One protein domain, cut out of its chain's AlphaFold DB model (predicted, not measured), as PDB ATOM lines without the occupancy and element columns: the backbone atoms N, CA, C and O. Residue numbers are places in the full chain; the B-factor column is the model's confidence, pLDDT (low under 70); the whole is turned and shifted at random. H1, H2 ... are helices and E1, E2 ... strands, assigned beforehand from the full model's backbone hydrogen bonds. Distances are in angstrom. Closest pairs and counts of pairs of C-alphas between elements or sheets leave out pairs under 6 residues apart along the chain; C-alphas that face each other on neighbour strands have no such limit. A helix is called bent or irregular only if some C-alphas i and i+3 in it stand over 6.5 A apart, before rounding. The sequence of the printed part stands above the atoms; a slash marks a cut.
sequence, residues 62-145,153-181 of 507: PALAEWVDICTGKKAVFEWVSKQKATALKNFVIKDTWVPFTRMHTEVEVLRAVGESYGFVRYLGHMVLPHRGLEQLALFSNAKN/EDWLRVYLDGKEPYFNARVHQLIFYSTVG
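This is residues 62 to 145 and 153 to 181 of the 507 residues of the protein "Pkinase_fungal domain-containing protein" of Auricularia subglabra (strain TFB-10046 / SS5) (UniProt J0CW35). A twisted sheet of four antiparallel strands makes the body, with H2 packed on it mostly by E3; at one end of the sheet H1 packs by the ends of E3 and E4, H3 lies side by side with H1, and from the same end an arm reaches far out, where residues 156 to 163, with part of H4, stick out free. The printed part has 113 residues with four named helices and four named strands, in the order H1 E1 E2 H2 E3 H3 H4 E4; the sheet's order is E1 E3 E4 E2 and the class is mixed. The whole is loose, with a radius of gyration of the C-alphas of 17.9 A, and elongated, spanning 53 by 32 by 24 A.

H1, residues 62 to 72, begins with C-alpha 62 at (-80.617, 1.734, -61.072) and is 15.5 A long. E1 is residues 77 to 80, and E2, residues 93 to 100, is 21.5 A long. H2 is residues 106 to 114, 12.4 A long, and E3 is residues 123 to 129, 18.2 A long. H3, residues 134 to 142, is 15.4 A long; it is neither bent nor irregular, but only just: C-alphas 139 and 142 are 6.4 A apart. H4 is residues 155 to 158. E4, residues 170 to 177, is 21.9 A long and ends with C-alpha 177 at (-97.309, 8.486, -35.363).

E1 and E3 are antiparallel neighbours, with N 79 and O 126 within hydrogen-bond range at 3.0 A. E3 and E4 have N 127 and O 174 at 2.8 A, and E4 and E2 have N 95 and O 175 at 2.8 A. E2, H2 and E3 form a split strand-helix-strand unit, two strands running the same way with E4 between them, and its crossover is right-handed. H2 is on the sheet at a height of 7.8 A, only just over none of the strands, with 2 of its C-alphas falling on E4; its closest C-alphas to E3 are those of Leu 111 and Tyr 123, 6.5 A apart. H1 is on the sheet at a height of 7.6 A, over none of the strands. H1 and H3 touch at Val 68 and Glu 135, whose C-alphas are 4.8 A apart, at a shallow tilt of 22 degrees, opposite ways. H3 and H4 are not on the sheet, and are apart from each other. In H1 and H2 every O i to N i+4 pair is within hydrogen-bond range; H3 has 0 of 5 but 5 of 6 O i to N i+3 pairs, and H4 is too short for an i+4 pair.

The C-alphas farthest apart are those of Ala 88 and Gly 162, 54.3 A. Residues 146 to 152 are not printed, and C-alphas 145 and 153 are 17.3 A apart across the cut. The links E1 to E2 and H4 to E4 are long. The mean pLDDT of the printed part is 85.6; residues 82 to 88, 142 to 145 and 157 to 164 are under 70.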
ATOM      1  N   PRO A  62     -79.270   2.194 -61.396       84.62
ATOM      2  CA  PRO A  62     -80.617   1.734 -61.072       84.62
ATOM      3  C   PRO A  62     -81.242   2.472 -59.881       84.62
ATOM      4  O   PRO A  62     -82.447   2.721 -59.889       84.62
ATOM      5  N   ALA A  63     -80.429   2.883 -58.900       86.25
ATOM      6  CA  ALA A  63     -80.883   3.668 -57.756       86.25
ATOM      7  C   ALA A  63     -81.398   5.056 -58.180       86.25
ATOM      8  O   ALA A  63     -82.432   5.523 -57.704       86.25
ATOM      9  N   LEU A  64     -80.726   5.708 -59.130       89.00
ATOM     10  CA  LEU A  64     -81.152   7.007 -59.646       89.00
ATOM     11  C   LEU A  64     -82.432   6.904 -60.484       89.00
ATOM     12  O   LEU A  64     -83.275   7.797 -60.422       89.00
ATOM     13  N   ALA A  65     -82.597   5.821 -61.248       92.00
ATOM     14  CA  ALA A  65     -83.821   5.579 -62.011       92.00
ATOM     15  C   ALA A  65     -85.044   5.435 -61.088       92.00
ATOM     16  O   ALA A  65     -86.085   6.037 -61.342       92.00
ATOM     17  N   GLU A  66     -84.896   4.706 -59.979       93.94
ATOM     18  CA  GLU A  66     -85.944   4.594 -58.963       93.94
ATOM     19  C   GLU A  66     -86.275   5.950 -58.324       93.94
ATOM     20  O   GLU A  66     -87.451   6.287 -58.174       93.94
ATOM     21  N   TRP A  67     -85.261   6.752 -57.992       94.81
ATOM     22  CA  TRP A  67     -85.468   8.102 -57.466       94.81
ATOM     23  C   TRP A  67     -86.249   8.992 -58.450       94.81
ATOM     24  O   TRP A  67     -87.216   9.647 -58.059       94.81
ATOM     25  N   VAL A  68     -85.903   8.954 -59.742       94.12
ATOM     26  CA  VAL A  68     -86.637   9.651 -60.815       94.12
ATOM     27  C   VAL A  68     -88.101   9.194 -60.891       94.12
ATOM     28  O   VAL A  68     -89.010  10.018 -61.046       94.12
ATOM     29  N   ASP A  69     -88.364   7.894 -60.764       95.56
ATOM     30  CA  ASP A  69     -89.729   7.360 -60.789       95.56
ATOM     31  C   ASP A  69     -90.562   7.826 -59.585       95.56
ATOM     32  O   ASP A  69     -91.761   8.089 -59.734       95.56
ATOM     33  N   ILE A  70     -89.941   7.995 -58.414       94.75
ATOM     34  CA  ILE A  70     -90.582   8.606 -57.242       94.75
ATOM     35  C   ILE A  70     -90.893  10.083 -57.511       94.75
ATOM     36  O   ILE A  70     -92.043  10.495 -57.353       94.75
ATOM     37  N   CYS A  71     -89.921  10.879 -57.974       94.06
ATOM     38  CA  CYS A  71     -90.116  12.311 -58.253       94.06
ATOM     39  C   CYS A  71     -91.252  12.564 -59.253       94.06
ATOM     40  O   CYS A  71     -92.108  13.421 -59.035       94.06
ATOM     41  N   THR A  72     -91.313  11.764 -60.319       94.81
ATOM     42  CA  THR A  72     -92.355  11.885 -61.353       94.81
ATOM     43  C   THR A  72     -93.734  11.387 -60.898       94.81
ATOM     44  O   THR A  72     -94.742  11.662 -61.562       94.81
ATOM     45  N   GLY A  73     -93.804  10.672 -59.772       91.56
ATOM     46  CA  GLY A  73     -95.016  10.029 -59.265       91.56
ATOM     47  C   GLY A  73     -95.390   8.742 -60.001       91.56
ATOM     48  O   GLY A  73     -96.509   8.259 -59.844       91.56
ATOM     49  N   LYS A  74     -94.479   8.174 -60.802       92.94
ATOM     50  CA  LYS A  74     -94.657   6.840 -61.400       92.94
ATOM     51  C   LYS A  74     -94.588   5.743 -60.344       92.94
ATOM     52  O   LYS A  74     -95.273   4.730 -60.471       92.94
ATOM     53  N   LYS A  75     -93.788   5.961 -59.299       89.94
ATOM     54  CA  LYS A  75     -93.715   5.109 -58.115       89.94
ATOM     55  C   LYS A  75     -94.303   5.856 -56.923       89.94
ATOM     56  O   LYS A  75     -93.642   6.688 -56.312       89.94
ATOM     57  N   ALA A  76     -95.555   5.552 -56.594       80.56
ATOM     58  CA  ALA A  76     -96.150   5.995 -55.342       80.56
ATOM     59  C   ALA A  76     -95.698   5.060 -54.213       80.56
ATOM     60  O   ALA A  76     -95.835   3.841 -54.324       80.56
ATOM     61  N   VAL A  77     -95.184   5.630 -53.126       83.31
ATOM     62  CA  VAL A  77     -94.903   4.891 -51.893       83.31
ATOM     63  C   VAL A  77     -95.859   5.420 -50.840       83.31
ATOM     64  O   VAL A  77     -95.720   6.549 -50.377       83.31
ATOM     65  N   PHE A  78     -96.866   4.620 -50.512       88.69
ATOM     66  CA  PHE A  78     -97.829   4.921 -49.465       88.69
ATOM     67  C   PHE A  78     -98.248   3.635 -48.780       88.69
ATOM     68  O   PHE A  78     -98.693   2.695 -49.441       88.69
ATOM     69  N   GLU A  79     -98.133   3.608 -47.461       86.00
ATOM     70  CA  GLU A  79     -98.521   2.448 -46.680       86.00
ATOM     71  C   GLU A  79     -99.079   2.856 -45.318       86.00
ATOM     72  O   GLU A  79     -98.420   3.552 -44.546       86.00
ATOM     73  N   TRP A  80    -100.279   2.358 -45.013       85.56
ATOM     74  CA  TRP A  80    -100.838   2.332 -43.665       85.56
ATOM     75  C   TRP A  80    -100.627   0.946 -43.072       85.56
ATOM     76  O   TRP A  80    -101.097  -0.046 -43.629       85.56
ATOM     77  N   VAL A  81     -99.939   0.882 -41.936       80.44
ATOM     78  CA  VAL A  81     -99.652  -0.378 -41.234       80.44
ATOM     79  C   VAL A  81    -100.747  -0.696 -40.217       80.44
ATOM     80  O   VAL A  81    -101.123  -1.853 -40.029       80.44
ATOM     81  N   SER A  82    -101.309   0.335 -39.590       67.44
ATOM     82  CA  SER A  82    -102.368   0.180 -38.598       67.44
ATOM     83  C   SER A  82    -103.729  -0.125 -39.246       67.44
ATOM     84  O   SER A  82    -104.199   0.591 -40.131       67.44
ATOM     85  N   LYS A  83    -104.417  -1.164 -38.741       61.59
ATOM     86  CA  LYS A  83    -105.838  -1.433 -39.053       61.59
ATOM     87  C   LYS A  83    -106.787  -0.408 -38.422       61.59
ATOM     88  O   LYS A  83    -107.950  -0.339 -38.832       61.59
ATOM     89  N   GLN A  84    -106.338   0.367 -37.429       60.09
ATOM     90  CA  GLN A  84    -107.111   1.501 -36.932       60.09
ATOM     91  C   GLN A  84    -107.133   2.557 -38.032       60.09
ATOM     92  O   GLN A  84    -106.119   3.175 -38.350       60.09
ATOM     93  N   LYS A  85    -108.307   2.744 -38.639       55.16
ATOM     94  CA  LYS A  85    -108.515   3.809 -39.617       55.16
ATOM     95  C   LYS A  85    -108.141   5.140 -38.964       55.16
ATOM     96  O   LYS A  85    -108.666   5.449 -37.896       55.16
ATOM     97  N   ALA A  86    -107.298   5.933 -39.630       57.03
ATOM     98  CA  ALA A  86    -106.873   7.264 -39.178       57.03
ATOM     99  C   ALA A  86    -108.047   8.163 -38.737       57.03
ATOM    100  O   ALA A  86    -107.895   8.996 -37.855       57.03
ATOM    101  N   THR A  87    -109.250   7.923 -39.272       58.69
ATOM    102  CA  THR A  87    -110.504   8.594 -38.895       58.69
ATOM    103  C   THR A  87    -110.923   8.415 -37.431       58.69
ATOM    104  O   THR A  87    -111.818   9.122 -36.984       58.69
ATOM    105  N   ALA A  88    -110.353   7.454 -36.698       67.44
ATOM    106  CA  ALA A  88    -110.653   7.215 -35.283       67.44
ATOM    107  C   ALA A  88    -109.662   7.895 -34.320       67.44
ATOM    108  O   ALA A  88    -109.916   7.933 -33.115       67.44
ATOM    109  N   LEU A  89    -108.537   8.416 -34.820       74.50
ATOM    110  CA  LEU A  89    -107.528   9.064 -33.987       74.50
ATOM    111  C   LEU A  89    -107.896  10.532 -33.775       74.50
ATOM    112  O   LEU A  89    -108.104  11.269 -34.734       74.50
ATOM    113  N   LYS A  90    -107.969  10.956 -32.507       79.25
ATOM    114  CA  LYS A  90    -108.216  12.361 -32.154       79.25
ATOM    115  C   LYS A  90    -107.004  13.245 -32.456       79.25
ATOM    116  O   LYS A  90    -107.182  14.331 -32.985       79.25
ATOM    117  N   ASN A  91    -105.804  12.747 -32.152       86.62
ATOM    118  CA  ASN A  91    -104.530  13.430 -32.354       86.62
ATOM    119  C   ASN A  91    -103.522  12.456 -32.977       86.62
ATOM    120  O   ASN A  91    -103.523  11.268 -32.647       86.62
ATOM    121  N   PHE A  92    -102.664  12.957 -33.862       90.31
ATOM    122  CA  PHE A  92    -101.523  12.233 -34.416       90.31
ATOM    123  C   PHE A  92    -100.419  13.228 -34.788       90.31
ATOM    124  O   PHE A  92    -100.685  14.415 -34.977       90.31
ATOM    125  N   VAL A  93     -99.187  12.740 -34.882       93.25
ATOM    126  CA  VAL A  93     -98.012  13.513 -35.294       93.25
ATOM    127  C   VAL A  93     -97.640  13.122 -36.718       93.25
ATOM    128  O   VAL A  93     -97.652  11.937 -37.066       93.25
ATOM    129  N   ILE A  94     -97.295  14.118 -37.533       95.19
ATOM    130  CA  ILE A  94     -96.708  13.926 -38.860       95.19
ATOM    131  C   ILE A  94     -95.268  14.424 -38.795       95.19
ATOM    132  O   ILE A  94     -95.040  15.611 -38.575       95.19
ATOM    133  N   LYS A  95     -94.302  13.528 -38.993       95.69
ATOM    134  CA  LYS A  95     -92.915  13.909 -39.259       95.69
ATOM    135  C   LYS A  95     -92.788  14.189 -40.752       95.69
ATOM    136  O   LYS A  95     -92.896  13.261 -41.549       95.69
ATOM    137  N   ASP A  96     -92.598  15.456 -41.097       96.31
ATOM    138  CA  ASP A  96     -92.356  15.956 -42.453       96.31
ATOM    139  C   ASP A  96     -90.844  16.180 -42.627       96.31
ATOM    140  O   ASP A  96     -90.241  16.957 -41.883       96.31
ATOM    141  N   THR A  97     -90.201  15.421 -43.522       94.81
ATOM    142  CA  THR A  97     -88.736  15.439 -43.654       94.81
ATOM    143  C   THR A  97     -88.241  15.182 -45.077       94.81
ATOM    144  O   THR A  97     -88.845  14.457 -45.869       94.81
ATOM    145  N   TRP A  98     -87.068  15.739 -45.388       95.00
ATOM    146  CA  TRP A  98     -86.302  15.439 -46.596       95.00
ATOM    147  C   TRP A  98     -85.107  14.548 -46.263       95.00
ATOM    148  O   TRP A  98     -84.063  15.014 -45.789       95.00
ATOM    149  N   VAL A  99     -85.209  13.263 -46.579       93.25
ATOM    150  CA  VAL A  99     -84.168  12.273 -46.271       93.25
ATOM    151  C   VAL A  99     -83.323  11.955 -47.502       93.25
ATOM    152  O   VAL A  99     -83.837  11.995 -48.623       93.25
ATOM    153  N   PRO A 100     -82.022  11.639 -47.350       92.81
ATOM    154  CA  PRO A 100     -81.239  11.070 -48.441       92.81
ATOM    155  C   PRO A 100     -81.937   9.833 -49.009       92.81
ATOM    156  O   PRO A 100     -82.389   8.973 -48.254       92.81
ATOM    157  N   PHE A 101     -81.999   9.715 -50.334       92.75
ATOM    158  CA  PHE A 101     -82.669   8.607 -51.017       92.75
ATOM    159  C   PHE A 101     -82.118   7.243 -50.577       92.75
ATOM    160  O   PHE A 101     -82.872   6.308 -50.330       92.75
ATOM    161  N   THR A 102     -80.806   7.164 -50.343       90.06
ATOM    162  CA  THR A 102     -80.122   5.969 -49.824       90.06
ATOM    163  C   THR A 102     -80.578   5.540 -48.427       90.06
ATOM    164  O   THR A 102     -80.254   4.436 -47.996       90.06
ATOM    165  N   ARG A 103     -81.319   6.392 -47.710       90.62
ATOM    166  CA  ARG A 103     -81.844   6.151 -46.361       90.62
ATOM    167  C   ARG A 103     -83.370   6.185 -46.287       90.62
ATOM    168  O   ARG A 103     -83.905   6.059 -45.193       90.62
ATOM    169  N   MET A 104     -84.081   6.307 -47.413       92.81
ATOM    170  CA  MET A 104     -85.542   6.498 -47.414       92.81
ATOM    171  C   MET A 104     -86.331   5.382 -46.710       92.81
ATOM    172  O   MET A 104     -87.471   5.576 -46.290       92.81
ATOM    173  N   HIS A 105     -85.734   4.195 -46.596       94.06
ATOM    174  CA  HIS A 105     -86.341   3.045 -45.935       94.06
ATOM    175  C   HIS A 105     -85.814   2.796 -44.524       94.06
ATOM    176  O   HIS A 105     -86.407   1.985 -43.825       94.06
ATOM    177  N   THR A 106     -84.754   3.477 -44.081       94.94
ATOM    178  CA  THR A 106     -84.096   3.185 -42.800       94.94
ATOM    179  C   THR A 106     -85.064   3.319 -41.629       94.94
ATOM    180  O   THR A 106     -85.288   2.345 -40.912       94.94
ATOM    181  N   GLU A 107     -85.691   4.486 -41.462       95.81
ATOM    182  CA  GLU A 107     -86.605   4.719 -40.341       95.81
ATOM    183  C   GLU A 107     -87.834   3.800 -40.409       95.81
ATOM    184  O   GLU A 107     -88.222   3.203 -39.409       95.81
ATOM    185  N   VAL A 108     -88.393   3.579 -41.603       95.44
ATOM    186  CA  VAL A 108     -89.539   2.675 -41.802       95.44
ATOM    187  C   VAL A 108     -89.187   1.217 -41.479       95.44
ATOM    188  O   VAL A 108     -89.986   0.516 -40.857       95.44
ATOM    189  N   GLU A 109     -88.008   0.737 -41.883       96.69
ATOM    190  CA  GLU A 109     -87.529  -0.608 -41.550       96.69
ATOM    191  C   GLU A 109     -87.360  -0.779 -40.040       96.69
ATOM    192  O   GLU A 109     -87.791  -1.797 -39.494       96.69
ATOM    193  N   VAL A 110     -86.786   0.221 -39.364       97.38
ATOM    194  CA  VAL A 110     -86.629   0.212 -37.906       97.38
ATOM    195  C   VAL A 110     -87.988   0.178 -37.222       97.38
ATOM    196  O   VAL A 110     -88.237  -0.731 -36.432       97.38
ATOM    197  N   LEU A 111     -88.891   1.100 -37.568       96.31
ATOM    198  CA  LEU A 111     -90.231   1.198 -36.982       96.31
ATOM    199  C   LEU A 111     -91.038  -0.092 -37.164       96.31
ATOM    200  O   LEU A 111     -91.756  -0.504 -36.258       96.31
ATOM    201  N   ARG A 112     -90.888  -0.782 -38.299       94.88
ATOM    202  CA  ARG A 112     -91.486  -2.112 -38.507       94.88
ATOM    203  C   ARG A 112     -90.833  -3.201 -37.663       94.88
ATOM    204  O   ARG A 112     -91.531  -4.094 -37.190       94.88
ATOM    205  N   ALA A 113     -89.512  -3.162 -37.505       95.50
ATOM    206  CA  ALA A 113     -88.767  -4.164 -36.747       95.50
ATOM    207  C   ALA A 113     -89.049  -4.081 -35.240       95.50
ATOM    208  O   ALA A 113     -89.130  -5.118 -34.572       95.50
ATOM    209  N   VAL A 114     -89.203  -2.863 -34.715       94.19
ATOM    210  CA  VAL A 114     -89.547  -2.625 -33.308       94.19
ATOM    211  C   VAL A 114     -91.059  -2.654 -33.076       94.19
ATOM    212  O   VAL A 114     -91.487  -3.135 -32.035       94.19
ATOM    213  N   GLY A 115     -91.888  -2.271 -34.049       84.50
ATOM    214  CA  GLY A 115     -93.349  -2.362 -33.956       84.50
ATOM    215  C   GLY A 115     -93.916  -1.685 -32.702       84.50
ATOM    216  O   GLY A 115     -93.393  -0.680 -32.237       84.50
ATOM    217  N   GLU A 116     -94.964  -2.270 -32.116       84.12
ATOM    218  CA  GLU A 116     -95.569  -1.815 -30.849       84.12
ATOM    219  C   GLU A 116     -94.751  -2.230 -29.603       84.12
ATOM    220  O   GLU A 116     -95.295  -2.361 -28.505       84.12
ATOM    221  N   SER A 117     -93.443  -2.480 -29.760       93.69
ATOM    222  CA  SER A 117     -92.580  -2.814 -28.625       93.69
ATOM    223  C   SER A 117     -92.520  -1.662 -27.625       93.69
ATOM    224  O   SER A 117     -92.714  -0.488 -27.945       93.69
ATOM    225  N   TYR A 118     -92.211  -2.020 -26.386       95.94
ATOM    226  CA  TYR A 118     -92.043  -1.085 -25.286       95.94
ATOM    227  C   TYR A 118     -91.055   0.045 -25.603       95.94
ATOM    228  O   TYR A 118     -89.963  -0.207 -26.113       95.94
ATOM    229  N   GLY A 119     -91.419   1.276 -25.232       96.31
ATOM    230  CA  GLY A 119     -90.533   2.435 -25.332       96.31
ATOM    231  C   GLY A 119     -90.333   2.982 -26.749       96.31
ATOM    232  O   GLY A 119     -89.411   3.763 -26.961       96.31
ATOM    233  N   PHE A 120     -91.185   2.624 -27.714       97.00
ATOM    234  CA  PHE A 120     -91.158   3.174 -29.075       97.00
ATOM    235  C   PHE A 120     -92.422   3.963 -29.408       97.00
ATOM    236  O   PHE A 120     -93.506   3.701 -28.882       97.00
ATOM    237  N   VAL A 121     -92.281   4.931 -30.313       94.88
ATOM    238  CA  VAL A 121     -93.422   5.627 -30.918       94.88
ATOM    239  C   VAL A 121     -94.343   4.647 -31.651       94.88
ATOM    240  O   VAL A 121     -93.899   3.755 -32.375       94.88
ATOM    241  N   ARG A 122     -95.657   4.838 -31.514       93.19
ATOM    242  CA  ARG A 122     -96.671   4.020 -32.190       93.19
ATOM    243  C   ARG A 122     -96.803   4.436 -33.654       93.19
ATOM    244  O   ARG A 122     -97.506   5.400 -33.980       93.19
ATOM    245  N   TYR A 123     -96.121   3.695 -34.518       93.62
ATOM    246  CA  TYR A 123     -96.080   3.885 -35.965       93.62
ATOM    247  C   TYR A 123     -97.405   3.521 -36.654       93.62
ATOM    248  O   TYR A 123     -97.911   2.409 -36.508       93.62
ATOM    249  N   LEU A 124     -97.963   4.448 -37.440       92.75
ATOM    250  CA  LEU A 124     -99.231   4.250 -38.153       92.75
ATOM    251  C   LEU A 124     -99.039   3.949 -39.640       92.75
ATOM    252  O   LEU A 124     -99.823   3.196 -40.226       92.75
ATOM    253  N   GLY A 125     -98.020   4.543 -40.257       93.12
ATOM    254  CA  GLY A 125     -97.784   4.464 -41.694       93.12
ATOM    255  C   GLY A 125     -96.834   5.546 -42.191       93.12
ATOM    256  O   GLY A 125     -96.345   6.370 -41.417       93.12
ATOM    257  N   HIS A 126     -96.575   5.556 -43.494       95.38
ATOM    258  CA  HIS A 126     -95.733   6.562 -44.141       95.38
ATOM    259  C   HIS A 126     -96.155   6.815 -45.593       95.38
ATOM    260  O   HIS A 126     -96.846   6.000 -46.212       95.38
ATOM    261  N   MET A 127     -95.696   7.933 -46.151       95.75
ATOM    262  CA  MET A 127     -95.727   8.209 -47.586       95.75
ATOM    263  C   MET A 127     -94.456   8.897 -48.061       95.75
ATOM    264  O   MET A 127     -93.818   9.622 -47.303       95.75
ATOM    265  N   VAL A 128     -94.129   8.708 -49.335       95.75
ATOM    266  CA  VAL A 128     -93.129   9.510 -50.044       95.75
ATOM    267  C   VAL A 128     -93.857  10.374 -51.063       95.75
ATOM    268  O   VAL A 128     -94.589   9.861 -51.915       95.75
ATOM    269  N   LEU A 129     -93.684  11.688 -50.951       95.25
ATOM    270  CA  LEU A 129     -94.379  12.660 -51.781       95.25
ATOM    271  C   LEU A 129     -93.641  12.867 -53.112       95.25
ATOM    272  O   LEU A 129     -92.441  13.163 -53.108       95.25
ATOM    273  N   PRO A 130     -94.338  12.740 -54.257       95.31
ATOM    274  CA  PRO A 130     -93.747  13.030 -55.551       95.31
ATOM    275  C   PRO A 130     -93.614  14.542 -55.750       95.31
ATOM    276  O   PRO A 130     -94.549  15.302 -55.503       95.31
ATOM    277  N   HIS A 131     -92.469  14.964 -56.276       94.25
ATOM    278  CA  HIS A 131     -92.185  16.354 -56.635       94.25
ATOM    279  C   HIS A 131     -91.743  16.414 -58.092       94.25
ATOM    280  O   HIS A 131     -90.557  16.289 -58.406       94.25
ATOM    281  N   ARG A 132     -92.723  16.577 -58.986       93.44
ATOM    282  CA  ARG A 132     -92.475  16.657 -60.431       93.44
ATOM    283  C   ARG A 132     -91.562  17.839 -60.739       93.44
ATOM    284  O   ARG A 132     -91.783  18.938 -60.240       93.44
ATOM    285  N   GLY A 133     -90.568  17.613 -61.585       91.31
ATOM    286  CA  GLY A 133     -89.513  18.565 -61.907       91.31
ATOM    287  C   GLY A 133     -88.203  18.269 -61.179       91.31
ATOM    288  O   GLY A 133     -87.146  18.526 -61.754       91.31
ATOM    289  N   LEU A 134     -88.229  17.663 -59.982       91.62
ATOM    290  CA  LEU A 134     -86.984  17.301 -59.291       91.62
ATOM    291  C   LEU A 134     -86.191  16.246 -60.055       91.62
ATOM    292  O   LEU A 134     -84.966  16.275 -60.001       91.62
ATOM    293  N   GLU A 135     -86.838  15.379 -60.840       92.50
ATOM    294  CA  GLU A 135     -86.142  14.396 -61.673       92.50
ATOM    295  C   GLU A 135     -85.129  15.027 -62.641       92.50
ATOM    296  O   GLU A 135     -84.169  14.368 -63.035       92.50
ATOM    297  N   GLN A 136     -85.293  16.308 -62.994       89.25
ATOM    298  CA  GLN A 136     -84.346  17.038 -63.842       89.25
ATOM    299  C   GLN A 136     -82.976  17.191 -63.168       89.25
ATOM    300  O   GLN A 136     -81.957  17.244 -63.857       89.25
ATOM    301  N   LEU A 137     -82.926  17.173 -61.830       87.88
ATOM    302  CA  LEU A 137     -81.678  17.223 -61.071       87.88
ATOM    303  C   LEU A 137     -80.846  15.937 -61.213       87.88
ATOM    304  O   LEU A 137     -79.655  15.951 -60.912       87.88
ATOM    305  N   ALA A 138     -81.410  14.844 -61.745       86.44
ATOM    306  CA  ALA A 138     -80.637  13.651 -62.096       86.44
ATOM    307  C   ALA A 138     -79.514  13.954 -63.111       86.44
ATOM    308  O   ALA A 138     -78.529  13.227 -63.171       86.44
ATOM    309  N   LEU A 139     -79.611  15.057 -63.867       81.94
ATOM    310  CA  LEU A 139     -78.518  15.607 -64.677       81.94
ATOM    311  C   LEU A 139     -77.200  15.723 -63.885       81.94
ATOM    312  O   LEU A 139     -76.134  15.422 -64.424       81.94
ATOM    313  N   PHE A 140     -77.278  16.151 -62.621       79.62
ATOM    314  CA  PHE A 140     -76.118  16.424 -61.772       79.62
ATOM    315  C   PHE A 140     -75.429  15.144 -61.269       79.62
ATOM    316  O   PHE A 140     -74.268  15.197 -60.875       79.62
ATOM    317  N   SER A 141     -76.082  13.977 -61.321       77.62
ATOM    318  CA  SER A 141     -75.515  12.718 -60.807       77.62
ATOM    319  C   SER A 141     -74.324  12.200 -61.621       77.62
ATOM    320  O   SER A 141     -73.515  11.425 -61.121       77.62
ATOM    321  N   ASN A 142     -74.248  12.576 -62.901       67.44
ATOM    322  CA  ASN A 142     -73.239  12.093 -63.848       67.44
ATOM    323  C   ASN A 142     -72.077  13.077 -64.030       67.44
ATOM    324  O   ASN A 142     -71.152  12.801 -64.802       67.44
ATOM    325  N   ALA A 143     -72.118  14.227 -63.354       62.56
ATOM    326  CA  ALA A 143     -71.081  15.239 -63.439       62.56
ATOM    327  C   ALA A 143     -69.844  14.774 -62.658       62.56
ATOM    328  O   ALA A 143     -69.669  15.095 -61.493       62.56
ATOM    329  N   LYS A 144     -68.971  14.004 -63.320       57.84
ATOM    330  CA  LYS A 144     -67.616  13.716 -62.813       57.84
ATOM    331  C   LYS A 144     -66.729  14.961 -62.735       57.84
ATOM    332  O   LYS A 144     -65.683  14.877 -62.125       57.84
ATOM    333  N   ASN A 145     -67.142  16.046 -63.391       55.81
ATOM    334  CA  ASN A 145     -66.565  17.378 -63.314       55.81
ATOM    335  C   ASN A 145     -67.759  18.346 -63.299       55.81
ATOM    336  O   ASN A 145     -68.519  18.360 -64.273       55.81
ATOM    337  N   GLU A 153     -70.376  32.517 -57.751       74.81
ATOM    338  CA  GLU A 153     -69.291  33.477 -57.491       74.81
ATOM    339  C   GLU A 153     -68.534  33.171 -56.184       74.81
ATOM    340  O   GLU A 153     -67.307  33.240 -56.135       74.81
ATOM    341  N   ASP A 154     -69.249  32.708 -55.154       72.38
ATOM    342  CA  ASP A 154     -68.685  32.358 -53.846       72.38
ATOM    343  C   ASP A 154     -68.239  30.890 -53.721       72.38
ATOM    344  O   ASP A 154     -67.963  30.414 -52.620       72.38
ATOM    345  N   TRP A 155     -68.139  30.134 -54.816       71.69
ATOM    346  CA  TRP A 155     -67.881  28.690 -54.755       71.69
ATOM    347  C   TRP A 155     -66.644  28.312 -53.936       71.69
ATOM    348  O   TRP A 155     -66.696  27.406 -53.110       71.69
ATOM    349  N   LEU A 156     -65.532  29.029 -54.124       70.19
ATOM    350  CA  LEU A 156     -64.289  28.781 -53.387       70.19
ATOM    351  C   LEU A 156     -64.368  29.206 -51.914       70.19
ATOM    352  O   LEU A 156     -63.568  28.731 -51.115       70.19
ATOM    353  N   ARG A 157     -65.328  30.062 -51.539       68.25
ATOM    354  CA  ARG A 157     -65.619  30.403 -50.137       68.25
ATOM    355  C   ARG A 157     -66.495  29.349 -49.463       68.25
ATOM    356  O   ARG A 157     -66.365  29.141 -48.264       68.25
ATOM    357  N   VAL A 158     -67.368  28.684 -50.223       65.62
ATOM    358  CA  VAL A 158     -68.277  27.640 -49.717       65.62
ATOM    359  C   VAL A 158     -67.597  26.266 -49.669       65.62
ATOM    360  O   VAL A 158     -67.806  25.507 -48.725       65.62
ATOM    361  N   TYR A 159     -66.744  25.951 -50.645       66.88
ATOM    362  CA  TYR A 159     -66.059  24.661 -50.788       66.88
ATOM    363  C   TYR A 159     -64.542  24.802 -50.576       66.88
ATOM    364  O   TYR A 159     -63.731  24.491 -51.451       66.88
ATOM    365  N   LEU A 160     -64.161  25.301 -49.395       60.59
ATOM    366  CA  LEU A 160     -62.777  25.642 -49.015       60.59
ATOM    367  C   LEU A 160     -61.801  24.457 -49.053       60.59
ATOM    368  O   LEU A 160     -60.595  24.642 -49.202       60.59
ATOM    369  N   ASP A 161     -62.298  23.234 -48.899       61.66
ATOM    370  CA  ASP A 161     -61.502  22.012 -48.815       61.66
ATOM    371  C   ASP A 161     -61.206  21.371 -50.181       61.66
ATOM    372  O   ASP A 161     -60.662  20.265 -50.238       61.66
ATOM    373  N   GLY A 162     -61.536  22.059 -51.282       60.06
ATOM    374  CA  GLY A 162     -61.225  21.622 -52.646       60.06
ATOM    375  C   GLY A 162     -61.950  20.340 -53.060       60.06
ATOM    376  O   GLY A 162     -61.590  19.722 -54.062       60.06
ATOM    377  N   LYS A 163     -62.954  19.914 -52.287       63.41
ATOM    378  CA  LYS A 163     -63.808  18.787 -52.648       63.41
ATOM    379  C   LYS A 163     -64.836  19.255 -53.657       63.41
ATOM    380  O   LYS A 163     -65.549  20.228 -53.427       63.41
ATOM    381  N   GLU A 164     -64.933  18.523 -54.756       66.69
ATOM    382  CA  GLU A 164     -65.992  18.738 -55.727       66.69
ATOM    383  C   GLU A 164     -67.350  18.484 -55.055       66.69
ATOM    384  O   GLU A 164     -67.516  17.469 -54.362       66.69
ATOM    385  N   PRO A 165     -68.331  19.384 -55.219       70.31
ATOM    386  CA  PRO A 165     -69.666  19.113 -54.733       70.31
ATOM    387  C   PRO A 165     -70.240  17.926 -55.480       70.31
ATOM    388  O   PRO A 165     -70.043  17.743 -56.681       70.31
ATOM    389  N   TYR A 166     -70.989  17.127 -54.739       72.88
ATOM    390  CA  TYR A 166     -71.646  15.951 -55.262       72.88
ATOM    391  C   TYR A 166     -73.153  16.108 -55.122       72.88
ATOM    392  O   TYR A 166     -73.667  16.690 -54.163       72.88
ATOM    393  N   PHE A 167     -73.874  15.561 -56.091       81.94
ATOM    394  CA  PHE A 167     -75.319  15.480 -56.020       81.94
ATOM    395  C   PHE A 167     -75.733  14.429 -54.983       81.94
ATOM    396  O   PHE A 167     -75.391  13.253 -55.107       81.94
ATOM    397  N   ASN A 168     -76.490  14.852 -53.970       86.12
ATOM    398  CA  ASN A 168     -77.089  13.963 -52.978       86.12
ATOM    399  C   ASN A 168     -78.609  13.933 -53.167       86.12
ATOM    400  O   ASN A 168     -79.309  14.848 -52.729       86.12
ATOM    401  N   ALA A 169     -79.115  12.895 -53.833       91.25
ATOM    402  CA  ALA A 169     -80.545  12.724 -54.065       91.25
ATOM    403  C   ALA A 169     -81.307  12.623 -52.731       91.25
ATOM    404  O   ALA A 169     -80.944  11.826 -51.863       91.25
ATOM    405  N   ARG A 170     -82.383  13.402 -52.573       94.12
ATOM    406  CA  ARG A 170     -83.264  13.373 -51.391       94.12
ATOM    407  C   ARG A 170     -84.709  13.122 -51.801       94.12
ATOM    408  O   ARG A 170     -85.099  13.442 -52.923       94.12
ATOM    409  N   VAL A 171     -85.496  12.556 -50.897       94.69
ATOM    410  CA  VAL A 171     -86.938  12.341 -51.070       94.69
ATOM    411  C   VAL A 171     -87.702  12.977 -49.917       94.69
ATOM    412  O   VAL A 171     -87.223  12.987 -48.785       94.69
ATOM    413  N   HIS A 172     -88.880  13.515 -50.224       96.25
ATOM    414  CA  HIS A 172     -89.786  14.076 -49.229       96.25
ATOM    415  C   HIS A 172     -90.637  12.952 -48.641       96.25
ATOM    416  O   HIS A 172     -91.408  12.317 -49.363       96.25
ATOM    417  N   GLN A 173     -90.485  12.694 -47.350       95.62
ATOM    418  CA  GLN A 173     -91.158  11.621 -46.637       95.62
ATOM    419  C   GLN A 173     -92.032  12.196 -45.524       95.62
ATOM    420  O   GLN A 173     -91.584  13.040 -44.752       95.62
ATOM    421  N   LEU A 174     -93.263  11.692 -45.432       96.62
ATOM    422  CA  LEU A 174     -94.140  11.904 -44.287       96.62
ATOM    423  C   LEU A 174     -94.273  10.598 -43.504       96.62
ATOM    424  O   LEU A 174     -94.597   9.557 -44.086       96.62
ATOM    425  N   ILE A 175     -94.065  10.648 -42.191       95.62
ATOM    426  CA  ILE A 175     -94.240   9.506 -41.284       95.62
ATOM    427  C   ILE A 175     -95.288   9.852 -40.233       95.62
ATOM    428  O   ILE A 175     -95.252  10.925 -39.637       95.62
ATOM    429  N   PHE A 176     -96.231   8.938 -40.015       94.25
ATOM    430  CA  PHE A 176     -97.381   9.154 -39.145       94.25
ATOM    431  C   PHE A 176     -97.226   8.370 -37.839       94.25
ATOM    432  O   PHE A 176     -97.069   7.144 -37.858       94.25
ATOM    433  N   TYR A 177     -97.347   9.064 -36.707       93.69
ATOM    434  CA  TYR A 177     -97.309   8.486 -35.363       93.69
ATOM    435  C   TYR A 177     -98.597   8.802 -34.600       93.69
ATOM    436  O   TYR A 177     -99.125   9.904 -34.713       93.69
ATOM    437  N   SER A 178     -99.093   7.869 -33.784       92.06
ATOM    438  CA  SER A 178    -100.183   8.173 -32.830       92.06
ATOM    439  C   SER A 178     -99.675   8.642 -31.469       92.06
ATOM    440  O   SER A 178    -100.445   9.193 -30.687       92.06
ATOM    441  N   THR A 179     -98.390   8.435 -31.175       92.44
ATOM    442  CA  THR A 179     -97.786   8.897 -29.926       92.44
ATOM    443  C   THR A 179     -97.572  10.405 -29.971       92.44
ATOM    444  O   THR A 179     -96.917  10.913 -30.878       92.44
ATOM    445  N   VAL A 180     -98.111  11.100 -28.972       92.94
ATOM    446  CA  VAL A 180     -97.908  12.532 -28.729       92.94
ATOM    447  C   VAL A 180     -97.203  12.671 -27.385       92.94
ATOM    448  O   VAL A 180     -97.566  11.996 -26.421       92.94
ATOM    449  N   GLY A 181     -96.205  13.542 -27.322       95.06
ATOM    450  CA  GLY A 181     -95.455  13.802 -26.103       95.06
ATOM    451  C   GLY A 181     -94.983  15.245 -26.014       95.06
ATOM    452  O   GLY A 181     -95.492  16.118 -26.715       95.06
TER     453      GLY A 181